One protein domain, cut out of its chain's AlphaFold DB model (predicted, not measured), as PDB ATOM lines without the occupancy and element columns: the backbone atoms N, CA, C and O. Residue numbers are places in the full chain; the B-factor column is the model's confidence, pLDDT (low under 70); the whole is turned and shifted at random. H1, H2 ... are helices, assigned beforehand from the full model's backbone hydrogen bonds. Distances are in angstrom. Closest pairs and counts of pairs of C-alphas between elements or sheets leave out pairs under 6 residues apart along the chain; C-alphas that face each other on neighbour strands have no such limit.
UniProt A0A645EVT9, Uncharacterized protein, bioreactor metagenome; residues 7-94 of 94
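Overview. This is residues 7 to 94 of the 94 residues of an uncharacterized protein of bioreactor metagenome (UniProt A0A645EVT9). The long helix H4 runs through the body of this all-helix domain, with H2 and H3 packed on its first part, residues 55 to 62, so that the three helices meet as a triangle. H5 folds back across another side of H4, H1 packs on the side of H2 away from H3, and the link of residues 15 to 23 passes between H2 and H5. The printed part has 88 residues with five named helices, H1 to H5 in chain order, and no named strand. The whole is compact, with a radius of gyration of the C-alphas of 12.4 A, and its outline is rounded, with spans of 30 by 29 by 28 A.

Along the chain. H4, residues 55 to 72, measures 25.7 A from C-alpha 55 at (51.502, 33.995, 18.636) to C-alpha 72. H3 is residues 44 to 53, 14.6 A long, and H2 is residues 24 to 35, 16.1 A long. H5, residues 79 to 93, is 21.6 A long and ends with C-alpha 93 at (36.593, 34.605, 22.161). H1, residues 7 to 14, is 10.5 A long and begins with C-alpha 7 at (54.935, 18.416, 10.539).

Arrangement. H2 and H4 are the hubs, touching three other helices each. H4 touches H2 with residues 55 to 62 alone, closest at the C-alphas of Leu 31 and Val 59, 6.7 A apart; they run the same way at a steep tilt of 49 degrees. H3 and H4 form a helical hairpin at a shallow tilt of 25 degrees, opposite ways, with the C-alphas of Thr 51 and Ala 58 closest at 5.1 A. H4 touches H3 with residues 57 to 62 alone. H2 and H3 are also a hairpin, at 25 degrees; H2 touches H3 with residues 31 to 35 alone, and the closest C-alphas, of Ile 35 and Arg 48, are 6.1 A apart. H4 and H5 make a third hairpin at a steep tilt of 43 degrees, with the C-alphas of Leu 60 and Arg 85 closest at 5.8 A. H1 touches residues 25 to 30 of H2, running the same way at a steep tilt of 45 degrees; the closest C-alphas, of Ala 11 and Glu 26, are 4.2 A apart. H1 is apart from H3, H4 and H5, and H5 is apart from H2 and H3. In H1, H2, H4 and H5 every O i to N i+4 pair is within hydrogen-bond range; in H3 5 of 6 are.

Size, cuts and confidence. The C-alphas of Leu 38 and Asp 94 are the two farthest apart, at 35.3 A. The printed part has no cut and ends at the chain's last residue. The link from H3 to H4 is tight, the other three are short, and no link is long. The mean pLDDT of the printed part is 96.8, and residue 94 is under 70.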
ATOM      1  N   GLU A   7      55.091  17.091   9.943       95.38
ATOM      2  CA  GLU A   7      54.935  18.416  10.539       95.38
ATOM      3  C   GLU A   7      55.780  19.449   9.789       95.38
ATOM      4  O   GLU A   7      55.274  20.510   9.426       95.38
ATOM      5  N   ILE A   8      57.019  19.088   9.436       96.12
ATOM      6  CA  ILE A   8      57.889  19.920   8.590       96.12
ATOM      7  C   ILE A   8      57.241  20.144   7.220       96.12
ATOM      8  O   ILE A   8      57.168  21.277   6.744       96.12
ATOM      9  N   PHE A   9      56.730  19.082   6.586       96.94
ATOM     10  CA  PHE A   9      56.071  19.217   5.287       96.94
ATOM     11  C   PHE A   9      54.828  20.099   5.342       96.94
ATOM     12  O   PHE A   9      54.626  20.907   4.438       96.94
ATOM     13  N   ASN A  10      54.014  19.991   6.391       97.56
ATOM     14  CA  ASN A  10      52.843  20.844   6.542       97.56
ATOM     15  C   ASN A  10      53.235  22.305   6.793       97.56
ATOM     16  O   ASN A  10      52.640  23.194   6.188       97.56
ATOM     17  N   ALA A  11      54.248  22.567   7.624       97.75
ATOM     18  CA  ALA A  11      54.743  23.923   7.850       97.75
ATOM     19  C   ALA A  11      55.197  24.578   6.539       97.75
ATOM     20  O   ALA A  11      54.853  25.727   6.279       97.75
ATOM     21  N   ILE A  12      55.861  23.821   5.661       97.06
ATOM     22  CA  ILE A  12      56.214  24.284   4.314       97.06
ATOM     23  C   ILE A  12      54.969  24.438   3.431       97.06
ATOM     24  O   ILE A  12      54.839  25.438   2.740       97.06
ATOM     25  N   ALA A  13      54.033  23.492   3.423       97.69
ATOM     26  CA  ALA A  13      52.866  23.558   2.540       97.69
ATOM     27  C   ALA A  13      51.930  24.734   2.872       97.69
ATOM     28  O   ALA A  13      51.340  25.333   1.974       97.69
ATOM     29  N   TYR A  14      51.802  25.071   4.158       98.38
ATOM     30  CA  TYR A  14      50.836  26.056   4.640       98.38
ATOM     31  C   TYR A  14      51.448  27.414   5.012       98.38
ATOM     32  O   TYR A  14      50.697  28.302   5.400       98.38
ATOM     33  N   HIS A  15      52.759  27.640   4.849       98.19
ATOM     34  CA  HIS A  15      53.385  28.924   5.220       98.19
ATOM     35  C   HIS A  15      52.825  30.140   4.462       98.19
ATOM     36  O   HIS A  15      52.828  31.237   5.002       98.19
ATOM     37  N   THR A  16      52.334  29.978   3.227       97.31
ATOM     38  CA  THR A  16      51.833  31.115   2.432       97.31
ATOM     39  C   THR A  16      50.381  31.459   2.761       97.31
ATOM     40  O   THR A  16      50.019  32.626   2.887       97.31
ATOM     41  N   THR A  17      49.518  30.445   2.867       97.69
ATOM     42  CA  THR A  17      48.063  30.646   3.016       97.69
ATOM     43  C   THR A  17      47.590  30.528   4.460       97.69
ATOM     44  O   THR A  17      46.504  31.009   4.787       97.69
ATOM     45  N   GLY A  18      48.393  29.902   5.319       98.19
ATOM     46  CA  GLY A  18      47.948  29.359   6.591       98.19
ATOM     47  C   GLY A  18      46.900  28.261   6.401       98.19
ATOM     48  O   GLY A  18      46.638  27.791   5.293       98.19
ATOM     49  N   ARG A  19      46.282  27.842   7.505       98.50
ATOM     50  CA  ARG A  19      45.085  26.992   7.501       98.50
ATOM     51  C   ARG A  19      44.367  27.046   8.844       98.50
ATOM     52  O   ARG A  19      44.880  27.584   9.825       98.50
ATOM     53  N   ARG A  20      43.189  26.432   8.910       98.12
ATOM     54  CA  ARG A  20      42.525  26.135  10.181       98.12
ATOM     55  C   ARG A  20      43.415  25.261  11.074       98.12
ATOM     56  O   ARG A  20      44.019  24.305  10.598       98.12
ATOM     57  N   ASN A  21      43.412  25.551  12.379       97.38
ATOM     58  CA  ASN A  21      44.081  24.760  13.417       97.38
ATOM     59  C   ASN A  21      45.569  24.476  13.136       97.38
ATOM     60  O   ASN A  21      46.015  23.330  13.206       97.38
ATOM     61  N   MET A  22      46.328  25.524  12.798       98.12
ATOM     62  CA  MET A  22      47.772  25.392  12.604       98.12
ATOM     63  C   MET A  22      48.476  24.899  13.869       98.12
ATOM     64  O   MET A  22      48.175  25.368  14.974       98.12
ATOM     65  N   THR A  23      49.444  23.995  13.693       98.19
ATOM     66  CA  THR A  23      50.339  23.584  14.784       98.19
ATOM     67  C   THR A  23      51.240  24.743  15.205       98.19
ATOM     68  O   THR A  23      51.309  25.778  14.537       98.19
ATOM     69  N   MET A  24      51.950  24.584  16.323       97.94
ATOM     70  CA  MET A  24      52.920  25.590  16.753       97.94
ATOM     71  C   MET A  24      54.002  25.817  15.686       97.94
ATOM     72  O   MET A  24      54.292  26.967  15.365       97.94
ATOM     73  N   LEU A  25      54.533  24.747  15.077       98.38
ATOM     74  CA  LEU A  25      55.548  24.857  14.025       98.38
ATOM     75  C   LEU A  25      55.012  25.585  12.784       98.38
ATOM     76  O   LEU A  25      55.676  26.473  12.259       98.38
ATOM     77  N   GLU A  26      53.795  25.261  12.345       98.62
ATOM     78  CA  GLU A  26      53.150  25.940  11.213       98.62
ATOM     79  C   GLU A  26      53.002  27.449  11.473       98.62
ATOM     80  O   GLU A  26      53.352  28.254  10.611       98.62
ATOM     81  N   LYS A  27      52.564  27.847  12.679       98.56
ATOM     82  CA  LYS A  27      52.461  29.264  13.077       98.56
ATOM     83  C   LYS A  27      53.824  29.954  13.115       98.56
ATOM     84  O   LYS A  27      53.939  31.080  12.640       98.56
ATOM     85  N   MET A  28      54.842  29.286  13.665       98.38
ATOM     86  CA  MET A  28      56.206  29.814  13.729       98.38
ATOM     87  C   MET A  28      56.765  30.080  12.331       98.38
ATOM     88  O   MET A  28      57.281  31.164  12.085       98.38
ATOM     89  N   ILE A  29      56.630  29.125  11.407       98.50
ATOM     90  CA  ILE A  29      57.129  29.273  10.034       98.50
ATOM     91  C   ILE A  29      56.330  30.327   9.257       98.50
ATOM     92  O   ILE A  29      56.932  31.154   8.576       98.50
ATOM     93  N   TYR A  30      55.000  30.355   9.410       98.56
ATOM     94  CA  TYR A  30      54.141  31.385   8.818       98.56
ATOM     95  C   TYR A  30      54.561  32.797   9.258       98.56
ATOM     96  O   TYR A  30      54.777  33.679   8.428       98.56
ATOM     97  N   LEU A  31      54.726  33.019  10.568       98.38
ATOM     98  CA  LEU A  31      55.131  34.327  11.085       98.38
ATOM     99  C   LEU A  31      56.580  34.661  10.758       98.38
ATOM    100  O   LEU A  31      56.853  35.821  10.476       98.38
ATOM    101  N   ALA A  32      57.491  33.686  10.755       98.06
ATOM    102  CA  ALA A  32      58.890  33.922  10.415       98.06
ATOM    103  C   ALA A  32      59.033  34.550   9.019       98.06
ATOM    104  O   ALA A  32      59.706  35.570   8.899       98.06
ATOM    105  N   ASP A  33      58.345  34.029   7.994       97.75
ATOM    106  CA  ASP A  33      58.332  34.649   6.655       97.75
ATOM    107  C   ASP A  33      57.701  36.057   6.669       97.75
ATOM    108  O   ASP A  33      58.147  36.983   5.978       97.75
ATOM    109  N   TYR A  34      56.680  36.243   7.506       96.56
ATOM    110  CA  TYR A  34      55.958  37.504   7.616       96.56
ATOM    111  C   TYR A  34      56.774  38.608   8.315       96.56
ATOM    112  O   TYR A  34      56.650  39.778   7.943       96.56
ATOM    113  N   ILE A  35      57.612  38.276   9.306       97.50
ATOM    114  CA  ILE A  35      58.249  39.251  10.213       97.50
ATOM    115  C   ILE A  35      59.779  39.297  10.158       97.50
ATOM    116  O   ILE A  35      60.367  40.053  10.942       97.50
ATOM    117  N   GLU A  36      60.427  38.516   9.287       97.25
ATOM    118  CA  GLU A  36      61.893  38.432   9.242       97.25
ATOM    119  C   GLU A  36      62.570  39.823   9.171       97.25
ATOM    120  O   GLU A  36      61.948  40.793   8.715       97.25
ATOM    121  N   PRO A  37      63.805  39.982   9.688       96.44
ATOM    122  CA  PRO A  37      64.419  41.295   9.925       96.44
ATOM    123  C   PRO A  37      64.488  42.237   8.714       96.44
ATOM    124  O   PRO A  37      64.474  43.458   8.888       96.44
ATOM    125  N   LEU A  38      64.552  41.701   7.496       97.19
ATOM    126  CA  LEU A  38      64.631  42.462   6.252       97.19
ATOM    127  C   LEU A  38      63.256  42.934   5.749       97.19
ATOM    128  O   LEU A  38      63.205  43.862   4.934       97.19
ATOM    129  N   ARG A  39      62.138  42.408   6.275       95.56
ATOM    130  CA  ARG A  39      60.788  42.903   5.965       95.56
ATOM    131  C   ARG A  39      60.601  44.335   6.462       95.56
ATOM    132  O   ARG A  39      60.807  44.649   7.640       95.56
ATOM    133  N   LYS A  40      60.130  45.195   5.554       94.50
ATOM    134  CA  LYS A  40      59.799  46.603   5.802       94.50
ATOM    135  C   LYS A  40      58.439  46.934   5.192       94.50
ATOM    136  O   LYS A  40      58.331  47.115   3.984       94.50
ATOM    137  N   TYR A  41      57.408  47.002   6.027       93.00
ATOM    138  CA  TYR A  41      56.064  47.435   5.639       93.00
ATOM    139  C   TYR A  41      55.314  48.003   6.860       93.00
ATOM    140  O   TYR A  41      55.700  47.717   8.000       93.00
ATOM    141  N   PRO A  42      54.266  48.824   6.659       91.25
ATOM    142  CA  PRO A  42      53.496  49.399   7.761       91.25
ATOM    143  C   PRO A  42      52.940  48.322   8.704       91.25
ATOM    144  O   PRO A  42      52.292  47.379   8.262       91.25
ATOM    145  N   GLY A  43      53.200  48.457  10.007       89.81
ATOM    146  CA  GLY A  43      52.708  47.528  11.032       89.81
ATOM    147  C   GLY A  43      53.582  46.293  11.303       89.81
ATOM    148  O   GLY A  43      53.274  45.551  12.230       89.81
ATOM    149  N   VAL A  44      54.697  46.079  10.582       95.69
ATOM    150  CA  VAL A  44      55.588  44.922  10.836       95.69
ATOM    151  C   VAL A  44      56.144  44.899  12.268       95.69
ATOM    152  O   VAL A  44      56.248  43.834  12.868       95.69
ATOM    153  N   SER A  45      56.470  46.063  12.845       95.12
ATOM    154  CA  SER A  45      57.011  46.154  14.211       95.12
ATOM    155  C   SER A  45      55.998  45.724  15.275       95.12
ATOM    156  O   SER A  45      56.357  44.970  16.170       95.12
ATOM    157  N   GLU A  46      54.728  46.118  15.129       94.94
ATOM    158  CA  GLU A  46      53.647  45.702  16.037       94.94
ATOM    159  C   GLU A  46      53.480  44.177  16.013       94.94
ATOM    160  O   GLU A  46      53.339  43.542  17.053       94.94
ATOM    161  N   ILE A  47      53.557  43.561  14.829       96.69
ATOM    162  CA  ILE A  47      53.415  42.105  14.686       96.69
ATOM    163  C   ILE A  47      54.632  41.373  15.251       96.69
ATOM    164  O   ILE A  47      54.469  40.313  15.858       96.69
ATOM    165  N   ARG A  48      55.843  41.933  15.112       97.44
ATOM    166  CA  ARG A  48      57.049  41.394  15.763       97.44
ATOM    167  C   ARG A  48      56.873  41.347  17.276       97.44
ATOM    168  O   ARG A  48      57.063  40.287  17.859       97.44
ATOM    169  N   GLU A  49      56.463  42.451  17.895       96.88
ATOM    170  CA  GLU A  49      56.205  42.504  19.340       96.88
ATOM    171  C   GLU A  49      55.092  41.534  19.750       96.88
ATOM    172  O   GLU A  49      55.249  40.753  20.688       96.88
ATOM    173  N   LEU A  50      53.989  41.519  18.999       96.62
ATOM    174  CA  LEU A  50      52.859  40.637  19.264       96.62
ATOM    175  C   LEU A  50      53.245  39.158  19.163       96.62
ATOM    176  O   LEU A  50      52.748  38.362  19.948       96.62
ATOM    177  N   THR A  51      54.164  38.789  18.265       97.19
ATOM    178  CA  THR A  51      54.625  37.400  18.091       97.19
ATOM    179  C   THR A  51      55.273  36.842  19.356       97.19
ATOM    180  O   THR A  51      55.061  35.674  19.677       97.19
ATOM    181  N   TYR A  52      56.023  37.666  20.096       94.88
ATOM    182  CA  TYR A  52      56.659  37.249  21.350       94.88
ATOM    183  C   TYR A  52      55.694  37.220  22.540       94.88
ATOM    184  O   TYR A  52      55.960  36.522  23.515       94.88
ATOM    185  N   ASN A  53      54.576  37.946  22.457       96.38
ATOM    186  CA  ASN A  53      53.576  38.022  23.523       96.38
ATOM    187  C   ASN A  53      52.453  36.987  23.352       96.38
ATOM    188  O   ASN A  53      52.080  36.305  24.301       96.38
ATOM    189  N   ASP A  54      51.894  36.885  22.146       97.50
ATOM    190  CA  ASP A  54      50.780  36.004  21.806       97.50
ATOM    191  C   ASP A  54      50.813  35.662  20.309       97.50
ATOM    192  O   ASP A  54      50.347  36.411  19.442       97.50
ATOM    193  N   ILE A  55      51.350  34.480  20.008       97.56
ATOM    194  CA  ILE A  55      51.502  33.995  18.636       97.56
ATOM    195  C   ILE A  55      50.154  33.855  17.909       97.56
ATOM    196  O   ILE A  55      50.090  34.063  16.699       97.56
ATOM    197  N   ASN A  56      49.061  33.539  18.614       98.00
ATOM    198  CA  ASN A  56      47.744  33.402  17.987       98.00
ATOM    199  C   ASN A  56      47.223  34.767  17.543       98.00
ATOM    200  O   ASN A  56      46.752  34.902  16.412       98.00
ATOM    201  N   LYS A  57      47.365  35.790  18.392       97.94
ATOM    202  CA  LYS A  57      47.010  37.169  18.029       97.94
ATOM    203  C   LYS A  57      47.894  37.705  16.907       97.94
ATOM    204  O   LYS A  57      47.385  38.392  16.023       97.94
ATOM    205  N   ALA A  58      49.183  37.360  16.897       98.12
ATOM    206  CA  ALA A  58      50.092  37.736  15.818       98.12
ATOM    207  C   ALA A  58      49.657  37.139  14.473       98.12
ATOM    208  O   ALA A  58      49.497  37.880  13.506       98.12
ATOM    209  N   VAL A  59      49.368  35.834  14.424       98.25
ATOM    210  CA  VAL A  59      48.857  35.182  13.206       98.25
ATOM    211  C   VAL A  59      47.518  35.785  12.775       98.25
ATOM    212  O   VAL A  59      47.328  36.056  11.589       98.25
ATOM    213  N   LEU A  60      46.598  36.039  13.712       98.31
ATOM    214  CA  LEU A  60      45.310  36.660  13.396       98.31
ATOM    215  C   LEU A  60      45.504  38.039  12.749       98.31
ATOM    216  O   LEU A  60      44.916  38.315  11.702       98.31
ATOM    217  N   ARG A  61      46.385  38.874  13.315       97.75
ATOM    218  CA  ARG A  61      46.699  40.188  12.743       97.75
ATOM    219  C   ARG A  61      47.349  40.074  11.361       97.75
ATOM    220  O   ARG A  61      47.015  40.857  10.472       97.75
ATOM    221  N   SER A  62      48.235  39.101  11.154       97.62
ATOM    222  CA  SER A  62      48.834  38.832   9.840       97.62
ATOM    223  C   SER A  62      47.794  38.412   8.795       97.62
ATOM    224  O   SER A  62      47.864  38.879   7.654       97.62
ATOM    225  N   PHE A  63      46.790  37.605   9.167       98.31
ATOM    226  CA  PHE A  63      45.674  37.279   8.274       98.31
ATOM    227  C   PHE A  63      44.843  38.513   7.919       98.31
ATOM    228  O   PHE A  63      44.588  38.739   6.737       98.31
ATOM    229  N   ASP A  64      44.467  39.336   8.903       97.81
ATOM    230  CA  ASP A  64      43.704  40.569   8.666       97.81
ATOM    231  C   ASP A  64      44.429  41.512   7.698       97.81
ATOM    232  O   ASP A  64      43.825  42.034   6.759       97.81
ATOM    233  N   ASN A  65      45.735  41.706   7.896       96.75
ATOM    234  CA  ASN A  65      46.552  42.552   7.029       96.75
ATOM    235  C   ASN A  65      46.659  41.984   5.609       96.75
ATOM    236  O   ASN A  65      46.522  42.727   4.639       96.75
ATOM    237  N   THR A  66      46.866  40.671   5.484       96.75
ATOM    238  CA  THR A  66      46.951  39.993   4.183       96.75
ATOM    239  C   THR A  66      45.635  40.101   3.419       96.75
ATOM    240  O   THR A  66      45.637  40.438   2.238       96.75
ATOM    241  N   ILE A  67      44.503  39.883   4.090       98.12
ATOM    242  CA  ILE A  67      43.174  39.986   3.480       98.12
ATOM    243  C   ILE A  67      42.910  41.412   2.998       98.12
ATOM    244  O   ILE A  67      42.525  41.585   1.845       98.12
ATOM    245  N   LYS A  68      43.163  42.428   3.835       97.44
ATOM    246  CA  LYS A  68      43.017  43.839   3.438       97.44
ATOM    247  C   LYS A  68      43.865  44.160   2.211       97.44
ATOM    248  O   LYS A  68      43.340  44.654   1.223       97.44
ATOM    249  N   TYR A  69      45.141  43.777   2.231       96.25
ATOM    250  CA  TYR A  69      46.056  43.998   1.114       96.25
ATOM    251  C   TYR A  69      45.586  43.343  -0.197       96.25
ATOM    252  O   TYR A  69      45.706  43.937  -1.268       96.25
ATOM    253  N   VAL A  70      45.045  42.123  -0.129       97.69
ATOM    254  CA  VAL A  70      44.511  41.407  -1.299       97.69
ATOM    255  C   VAL A  70      43.228  42.069  -1.819       97.69
ATOM    256  O   VAL A  70      43.083  42.227  -3.033       97.69
ATOM    257  N   ILE A  71      42.336  42.510  -0.923       98.38
ATOM    258  CA  ILE A  71      41.113  43.255  -1.271       98.38
ATOM    259  C   ILE A  71      41.460  44.584  -1.947       98.38
ATOM    260  O   ILE A  71      40.917  44.874  -3.010       98.38
ATOM    261  N   ASP A  72      42.401  45.348  -1.389       97.94
ATOM    262  CA  ASP A  72      42.839  46.642  -1.932       97.94
ATOM    263  C   ASP A  72      43.410  46.513  -3.353       97.94
ATOM    264  O   ASP A  72      43.387  47.459  -4.139       97.94
ATOM    265  N   ARG A  73      43.905  45.321  -3.708       97.81
ATOM    266  CA  ARG A  73      44.404  44.989  -5.048       97.81
ATOM    267  C   ARG A  73      43.364  44.344  -5.965       97.81
ATOM    268  O   ARG A  73      43.703  44.021  -7.103       97.81
ATOM    269  N   GLY A  74      42.135  44.129  -5.499       98.12
ATOM    270  CA  GLY A  74      41.071  43.472  -6.264       98.12
ATOM    271  C   GLY A  74      41.377  42.011  -6.615       98.12
ATOM    272  O   GLY A  74      40.955  41.530  -7.665       98.12
ATOM    273  N   GLN A  75      42.157  41.315  -5.782       98.44
ATOM    274  CA  GLN A  75      42.611  39.947  -6.040       98.44
ATOM    275  C   GLN A  75      41.779  38.895  -5.290       98.44
ATOM    276  O   GLN A  75      41.078  39.188  -4.323       98.44
ATOM    277  N   MET A  76      41.861  37.639  -5.744       98.25
ATOM    278  CA  MET A  76      41.207  36.509  -5.078       98.25
ATOM    279  C   MET A  76      41.911  36.154  -3.764       98.25
ATOM    280  O   MET A  76      43.139  36.090  -3.707       98.25
ATOM    281  N   ILE A  77      41.126  35.847  -2.730       98.50
ATOM    282  CA  ILE A  77      41.627  35.384  -1.431       98.50
ATOM    283  C   ILE A  77      41.515  33.861  -1.366       98.50
ATOM    284  O   ILE A  77      40.463  33.294  -1.659       98.50
ATOM    285  N   HIS A  78      42.588  33.189  -0.950       98.31
ATOM    286  CA  HIS A  78      42.575  31.739  -0.792       98.31
ATOM    287  C   HIS A  78      41.670  31.309   0.389       98.31
ATOM    288  O   HIS A  78      41.820  31.858   1.485       98.31
ATOM    289  N   PRO A  79      40.792  30.291   0.242       98.44
ATOM    290  CA  PRO A  79      39.874  29.856   1.303       98.44
ATOM    291  C   PRO A  79      40.552  29.516   2.638       98.44
ATOM    292  O   PRO A  79      40.092  29.968   3.683       98.44
ATOM    293  N   ASN A  80      41.698  28.821   2.615       98.50
ATOM    294  CA  ASN A  80      42.461  28.502   3.834       98.50
ATOM    295  C   ASN A  80      42.787  29.724   4.706       98.50
ATOM    296  O   ASN A  80      42.817  29.604   5.928       98.50
ATOM    297  N   THR A  81      43.035  30.887   4.096       98.56
ATOM    298  CA  THR A  81      43.335  32.122   4.829       98.56
ATOM    299  C   THR A  81      42.110  32.600   5.607       98.56
ATOM    300  O   THR A  81      42.220  32.967   6.777       98.56
ATOM    301  N   ILE A  82      40.924  32.512   4.998       98.62
ATOM    302  CA  ILE A  82      39.651  32.824   5.657       98.62
ATOM    303  C   ILE A  82      39.357  31.814   6.771       98.62
ATOM    304  O   ILE A  82      39.000  32.199   7.883       98.62
ATOM    305  N   GLU A  83      39.547  30.522   6.506       98.62
ATOM    306  CA  GLU A  83      39.327  29.465   7.497       98.62
ATOM    307  C   GLU A  83      40.276  29.577   8.697       98.62
ATOM    308  O   GLU A  83      39.844  29.434   9.842       98.62
ATOM    309  N   GLY A  84      41.559  29.858   8.447       98.44
ATOM    310  CA  GLY A  84      42.570  30.079   9.479       98.44
ATOM    311  C   GLY A  84      42.230  31.276  10.361       98.44
ATOM    312  O   GLY A  84      42.233  31.156  11.587       98.44
ATOM    313  N   ARG A  85      41.845  32.398   9.744       98.56
ATOM    314  CA  ARG A  85      41.376  33.594  10.449       98.56
ATOM    315  C   ARG A  85      40.167  33.304  11.334       98.56
ATOM    316  O   ARG A  85      40.202  33.585  12.528       98.56
ATOM    317  N   ASN A  86      39.107  32.737  10.761       98.56
ATOM    318  CA  ASN A  86      37.859  32.488  11.487       98.56
ATOM    319  C   ASN A  86      38.062  31.497  12.638       98.56
ATOM    320  O   ASN A  86      37.456  31.646  13.696       98.56
ATOM    321  N   TYR A  87      38.942  30.510  12.454       98.50
ATOM    322  CA  TYR A  87      39.321  29.600  13.526       98.50
ATOM    323  C   TYR A  87      39.985  30.329  14.698       98.50
ATOM    324  O   TYR A  87      39.630  30.062  15.842       98.50
ATOM    325  N   LEU A  88      40.918  31.248  14.424       98.12
ATOM    326  CA  LEU A  88      41.603  32.013  15.468       98.12
ATOM    327  C   LEU A  88      40.665  32.952  16.226       98.12
ATOM    328  O   LEU A  88      40.791  33.047  17.439       98.12
ATOM    329  N   ILE A  89      39.722  33.602  15.540       98.25
ATOM    330  CA  ILE A  89      38.702  34.438  16.196       98.25
ATOM    331  C   ILE A  89      37.908  33.600  17.193       98.25
ATOM    332  O   ILE A  89      37.841  33.950  18.363       98.25
ATOM    333  N   LYS A  90      37.402  32.445  16.744       97.38
ATOM    334  CA  LYS A  90      36.594  31.568  17.590       97.38
ATOM    335  C   LYS A  90      37.318  31.168  18.880       97.38
ATOM    336  O   LYS A  90      36.747  31.290  19.948       97.38
ATOM    337  N   ILE A  91      38.571  30.717  18.789       96.12
ATOM    338  CA  ILE A  91      39.310  30.227  19.968       96.12
ATOM    339  C   ILE A  91      39.854  31.337  20.881       96.12
ATOM    340  O   ILE A  91      40.423  31.020  21.917       96.12
ATOM    341  N   LEU A  92      39.813  32.602  20.450       93.38
ATOM    342  CA  LEU A  92      40.243  33.752  21.255       93.38
ATOM    343  C   LEU A  92      39.064  34.440  21.959       93.38
ATOM    344  O   LEU A  92      39.293  35.242  22.861       93.38
ATOM    345  N   GLU A  93      37.836  34.174  21.509       89.44
ATOM    346  CA  GLU A  93      36.593  34.605  22.161       89.44
ATOM    347  C   GLU A  93      36.134  33.627  23.258       89.44
ATOM    348  O   GLU A  93      35.413  34.046  24.164       89.44
ATOM    349  N   ASP A  94      36.567  32.362  23.175       61.50
ATOM    350  CA  ASP A  94      36.376  31.303  24.181       61.50
ATOM    351  C   ASP A  94      37.405  31.403  25.330       61.50
ATOM    352  O   ASP A  94      37.010  31.189  26.501       61.50
TER     353      ASP A  94